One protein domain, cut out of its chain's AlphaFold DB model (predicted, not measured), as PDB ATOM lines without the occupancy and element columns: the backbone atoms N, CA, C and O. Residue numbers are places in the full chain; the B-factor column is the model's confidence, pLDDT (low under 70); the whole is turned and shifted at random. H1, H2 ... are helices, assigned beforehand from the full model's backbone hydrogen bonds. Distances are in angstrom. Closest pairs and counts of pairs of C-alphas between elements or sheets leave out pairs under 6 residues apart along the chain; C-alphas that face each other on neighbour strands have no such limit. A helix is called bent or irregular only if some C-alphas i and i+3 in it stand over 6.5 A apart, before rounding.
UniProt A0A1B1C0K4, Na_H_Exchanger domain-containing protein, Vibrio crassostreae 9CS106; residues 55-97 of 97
ATOM      1  N   ALA A  55     124.198 233.282 145.904       85.00
ATOM      2  CA  ALA A  55     124.659 232.889 144.577       85.00
ATOM      3  C   ALA A  55     126.146 232.495 144.584       85.00
ATOM      4  O   ALA A  55     126.521 231.486 143.987       85.00
ATOM      5  N   ILE A  56     126.992 233.253 145.293       84.50
ATOM      6  CA  ILE A  56     128.427 232.949 145.410       84.50
ATOM      7  C   ILE A  56     128.650 231.647 146.180       84.50
ATOM      8  O   ILE A  56     129.467 230.833 145.754       84.50
ATOM      9  N   GLN A  57     127.907 231.422 147.267       88.75
ATOM     10  CA  GLN A  57     127.998 230.189 148.047       88.75
ATOM     11  C   GLN A  57     127.612 228.971 147.205       88.75
ATOM     12  O   GLN A  57     128.349 227.992 147.175       88.75
ATOM     13  N   SER A  58     126.515 229.064 146.448       90.69
ATOM     14  CA  SER A  58     126.077 227.977 145.564       90.69
ATOM     15  C   SER A  58     127.160 227.625 144.539       90.69
ATOM     16  O   SER A  58     127.490 226.458 144.347       90.69
ATOM     17  N   ILE A  59     127.767 228.636 143.906       91.38
ATOM     18  CA  ILE A  59     128.872 228.446 142.954       91.38
ATOM     19  C   ILE A  59     130.097 227.821 143.637       91.38
ATOM     20  O   ILE A  59     130.742 226.949 143.053       91.38
ATOM     21  N   ALA A  60     130.419 228.241 144.864       91.00
ATOM     22  CA  ALA A  60     131.532 227.692 145.633       91.00
ATOM     23  C   ALA A  60     131.321 226.206 145.960       91.00
ATOM     24  O   ALA A  60     132.242 225.410 145.772       91.00
ATOM     25  N   ASP A  61     130.107 225.817 146.356       94.94
ATOM     26  CA  ASP A  61     129.759 224.423 146.637       94.94
ATOM     27  C   ASP A  61     129.949 223.550 145.382       94.94
ATOM     28  O   ASP A  61     130.608 222.508 145.438       94.94
ATOM     29  N   PHE A  62     129.478 224.009 144.214       96.06
ATOM     30  CA  PHE A  62     129.729 223.323 142.938       96.06
ATOM     31  C   PHE A  62     131.222 223.249 142.588       96.06
ATOM     32  O   PHE A  62     131.692 222.216 142.104       96.06
ATOM     33  N   GLY A  63     131.983 224.314 142.850       93.56
ATOM     34  CA  GLY A  63     133.429 224.354 142.628       93.56
ATOM     35  C   GLY A  63     134.186 223.325 143.469       93.56
ATOM     36  O   GLY A  63     135.061 222.631 142.948       93.56
ATOM     37  N   VAL A  64     133.816 223.165 144.743       95.06
ATOM     38  CA  VAL A  64     134.394 222.141 145.628       95.06
ATOM     39  C   VAL A  64     134.050 220.738 145.137       95.06
ATOM     40  O   VAL A  64     134.935 219.885 145.084       95.06
ATOM     41  N   VAL A  65     132.803 220.493 144.724       96.62
ATOM     42  CA  VAL A  65     132.398 219.195 144.158       96.62
ATOM     43  C   VAL A  65     133.217 218.864 142.908       96.62
ATOM     44  O   VAL A  65     133.739 217.754 142.802       96.62
ATOM     45  N   LEU A  66     133.392 219.822 141.993       96.75
ATOM     46  CA  LEU A  66     134.217 219.642 140.797       96.75
ATOM     47  C   LEU A  66     135.689 219.385 141.150       96.75
ATOM     48  O   LEU A  66     136.309 218.496 140.573       96.75
ATOM     49  N   PHE A  67     136.243 220.116 142.119       94.06
ATOM     50  CA  PHE A  67     137.620 219.926 142.572       94.06
ATOM     51  C   PHE A  67     137.839 218.531 143.170       94.06
ATOM     52  O   PHE A  67     138.783 217.839 142.791       94.06
ATOM     53  N   LEU A  68     136.942 218.079 144.051       94.69
ATOM     54  CA  LEU A  68     136.984 216.730 144.622       94.69
ATOM     55  C   LEU A  68     136.811 215.652 143.551       94.69
ATOM     56  O   LEU A  68     137.456 214.608 143.624       94.69
ATOM     57  N   PHE A  69     135.980 215.906 142.541       94.69
ATOM     58  CA  PHE A  69     135.829 215.016 141.399       94.69
ATOM     59  C   PHE A  69     137.132 214.892 140.602       94.69
ATOM     60  O   PHE A  69     137.597 213.777 140.371       94.69
ATOM     61  N   THR A  70     137.774 216.007 140.243       93.00
ATOM     62  CA  THR A  70     139.077 215.999 139.558       93.00
ATOM     63  C   THR A  70     140.157 215.318 140.395       93.00
ATOM     64  O   THR A  70     140.873 214.467 139.870       93.00
ATOM     65  N   LEU A  71     140.235 215.608 141.697       90.94
ATOM     66  CA  LEU A  71     141.139 214.904 142.612       90.94
ATOM     67  C   LEU A  71     140.864 213.395 142.620       90.94
ATOM     68  O   LEU A  71     141.795 212.594 142.599       90.94
ATOM     69  N   GLY A  72     139.591 212.997 142.604       89.44
ATOM     70  CA  GLY A  72     139.175 211.602 142.506       89.44
ATOM     71  C   GLY A  72     139.597 210.928 141.197       89.44
ATOM     72  O   GLY A  72     139.984 209.763 141.221       89.44
ATOM     73  N   LEU A  73     139.570 211.652 140.072       91.25
ATOM     74  CA  LEU A  73     140.043 211.165 138.771       91.25
ATOM     75  C   LEU A  73     141.574 211.056 138.698       91.25
ATOM     76  O   LEU A  73     142.096 210.157 138.039       91.25
ATOM     77  N   GLU A  74     142.292 211.964 139.360       87.50
ATOM     78  CA  GLU A  74     143.757 211.954 139.425       87.50
ATOM     79  C   GLU A  74     144.281 210.874 140.388       87.50
ATOM     80  O   GLU A  74     145.357 210.298 140.186       87.50
ATOM     81  N   MET A  75     143.498 210.535 141.417       81.06
ATOM     82  CA  MET A  75     143.818 209.454 142.339       81.06
ATOM     83  C   MET A  75     143.864 208.103 141.622       81.06
ATOM     84  O   MET A  75     142.867 207.588 141.129       81.06
ATOM     85  N   LYS A  76     145.029 207.446 141.658       79.75
ATOM     86  CA  LYS A  76     145.177 206.054 141.211       79.75
ATOM     87  C   LYS A  76     144.631 205.116 142.300       79.75
ATOM     88  O   LYS A  76     145.336 204.885 143.290       79.75
ATOM     89  N   PRO A  77     143.448 204.486 142.135       73.75
ATOM     90  CA  PRO A  77     142.822 203.675 143.190       73.75
ATOM     91  C   PRO A  77     143.719 202.525 143.672       73.75
ATOM     92  O   PRO A  77     143.734 202.177 144.853       73.75
ATOM     93  N   LYS A  78     144.547 201.979 142.773       74.38
ATOM     94  CA  LYS A  78     145.506 200.908 143.075       74.38
ATOM     95  C   LYS A  78     146.661 201.367 143.976       74.38
ATOM     96  O   LYS A  78     147.100 200.605 144.834       74.38
ATOM     97  N   GLN A  79     147.137 202.607 143.823       75.06
ATOM     98  CA  GLN A  79     148.173 203.170 144.700       75.06
ATOM     99  C   GLN A  79     147.607 203.495 146.086       75.06
ATOM    100  O   GLN A  79     148.243 203.180 147.091       75.06
ATOM    101  N   LEU A  80     146.375 204.009 146.146       76.00
ATOM    102  CA  LEU A  80     145.685 204.280 147.407       76.00
ATOM    103  C   LEU A  80     145.484 203.000 148.237       76.00
ATOM    104  O   LEU A  80     145.680 203.007 149.452       76.00
ATOM    105  N   TRP A  81     145.152 201.875 147.592       81.75
ATOM    106  CA  TRP A  81     145.002 200.585 148.276       81.75
ATOM    107  C   TRP A  81     146.326 200.034 148.820       81.75
ATOM    108  O   TRP A  81     146.362 199.448 149.903       81.75
ATOM    109  N   ASN A  82     147.430 200.258 148.102       77.94
ATOM    110  CA  ASN A  82     148.766 199.875 148.557       77.94
ATOM    111  C   ASN A  82     149.228 200.729 149.746       77.94
ATOM    112  O   ASN A  82     149.816 200.190 150.681       77.94
ATOM    113  N   MET A  83     148.899 202.027 149.766       75.31
ATOM    114  CA  MET A  83     149.135 202.892 150.928       75.31
ATOM    115  C   MET A  83     148.282 202.466 152.126       75.31
ATOM    116  O   MET A  83     148.819 202.321 153.217       75.31
ATOM    117  N   LYS A  84     146.988 202.166 151.930       78.94
ATOM    118  CA  LYS A  84     146.120 201.621 152.994       78.94
ATOM    119  C   LYS A  84     146.701 200.337 153.596       78.94
ATOM    120  O   LYS A  84     146.746 200.217 154.815       78.94
ATOM    121  N   LYS A  85     147.189 199.405 152.765       75.31
ATOM    122  CA  LYS A  85     147.867 198.183 153.239       75.31
ATOM    123  C   LYS A  85     149.171 198.491 153.973       75.31
ATOM    124  O   LYS A  85     149.404 197.911 155.020       75.31
ATOM    125  N   SER A  86     149.998 199.401 153.458       72.06
ATOM    126  CA  SER A  86     151.257 199.793 154.104       72.06
ATOM    127  C   SER A  86     151.027 200.430 155.477       72.06
ATOM    128  O   SER A  86     151.696 200.057 156.436       72.06
ATOM    129  N   ILE A  87     150.040 201.321 155.597       79.12
ATOM    130  CA  ILE A  87     149.664 201.959 156.865       79.12
ATOM    131  C   ILE A  87     149.052 200.931 157.824       79.12
ATOM    132  O   ILE A  87     149.383 200.934 159.002       79.12
ATOM    133  N   ALA A  88     148.213 200.012 157.336       78.56
ATOM    134  CA  ALA A  88     147.650 198.943 158.163       78.56
ATOM    135  C   ALA A  88     148.722 197.957 158.667       78.56
ATOM    136  O   ALA A  88     148.674 197.539 159.818       78.56
ATOM    137  N   ILE A  89     149.709 197.609 157.835       71.31
ATOM    138  CA  ILE A  89     150.811 196.712 158.214       71.31
ATOM    139  C   ILE A  89     151.783 197.411 159.168       71.31
ATOM    140  O   ILE A  89     152.171 196.806 160.158       71.31
ATOM    141  N   GLN A  90     152.147 198.676 158.933       73.06
ATOM    142  CA  GLN A  90     152.971 199.443 159.879       73.06
ATOM    143  C   GLN A  90     152.227 199.692 161.198       73.06
ATOM    144  O   GLN A  90     152.814 199.583 162.270       73.06
ATOM    145  N   GLY A  91     150.922 199.956 161.125       69.50
ATOM    146  CA  GLY A  91     150.070 200.202 162.281       69.50
ATOM    147  C   GLY A  91     149.761 198.964 163.120       69.50
ATOM    148  O   GLY A  91     149.492 199.124 164.295       69.50
ATOM    149  N   ILE A  92     149.800 197.747 162.570       67.38
ATOM    150  CA  ILE A  92     149.609 196.502 163.342       67.38
ATOM    151  C   ILE A  92     150.961 195.848 163.677       67.38
ATOM    152  O   ILE A  92     151.141 195.325 164.772       67.38
ATOM    153  N   GLY A  93     151.937 195.913 162.769       61.94
ATOM    154  CA  GLY A  93     153.276 195.343 162.947       61.94
ATOM    155  C   GLY A  93     154.177 196.126 163.906       61.94
ATOM    156  O   GLY A  93     155.077 195.536 164.491       61.94
ATOM    157  N   GLY A  94     153.920 197.422 164.119       60.31
ATOM    158  CA  GLY A  94     154.663 198.251 165.076       60.31
ATOM    159  C   GLY A  94     154.336 197.994 166.554       60.31
ATOM    160  O   GLY A  94     155.063 198.477 167.413       60.31
ATOM    161  N   PHE A  95     153.275 197.238 166.863       61.19
ATOM    162  CA  PHE A  95     152.893 196.888 168.243       61.19
ATOM    163  C   PHE A  95     153.331 195.475 168.670       61.19
ATOM    164  O   PHE A  95     153.053 195.077 169.798       61.19
ATOM    165  N   VAL A  96     153.974 194.702 167.785       62.03
ATOM    166  CA  VAL A  96     154.362 193.296 168.037       62.03
ATOM    167  C   VAL A  96     155.891 193.097 168.013       62.03
ATOM    168  O   VAL A  96     156.362 191.965 168.095       62.03
ATOM    169  N   SER A  97     156.683 194.176 167.948       50.53
ATOM    170  CA  SER A  97     158.148 194.128 168.102       50.53
ATOM    171  C   SER A  97     158.620 194.727 169.417       50.53
ATOM    172  O   SER A  97     157.939 195.633 169.939       50.53
TER     173      SER A  97
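Overview. This is residues 55 to 97 of the 97 residues of the protein "Na_H_Exchanger domain-containing protein" of Vibrio crassostreae 9CS106 (UniProt A0A1B1C0K4). H1, the longest helix, and H2 form the two arms of a wide, open V, joined end to end at residues 75 and 76 with nothing packed between them. Residues 94 to 97 make a short tail after H2. The printed part has 43 residues with two named helices, H1 then H2, and no named strand; its class is all helix. The whole is extended, with a radius of gyration of the C-alphas of 17.3 A and spans of 56 by 20 by 6 A.

Along the chain. H1, residues 55 to 74, runs 28.8 A from C-alpha 55 at (124.659, 232.889, 144.577) to C-alpha 74 at (143.757, 211.954, 139.425). H2, residues 77 to 93, runs 23.9 A and ends at C-alpha 93 at (153.276, 195.343, 162.947).

Arrangement. H1 and H2 are apart, with no C-alpha of the one within 8 A of the other. A tight link of 2 residues joins them. In H1 and H2 every O i to N i+4 pair is within hydrogen-bond range. Neither helix is bent.

Size, cuts and confidence. The C-alphas of Ala 55 and Ser 97, the two farthest apart, are 56.4 A apart. Residues 55 to 97 stand free. The printed part has no cut and ends at the chain's last residue. The mean pLDDT of the printed part is 81.3; residues 91 to 97 are under 70.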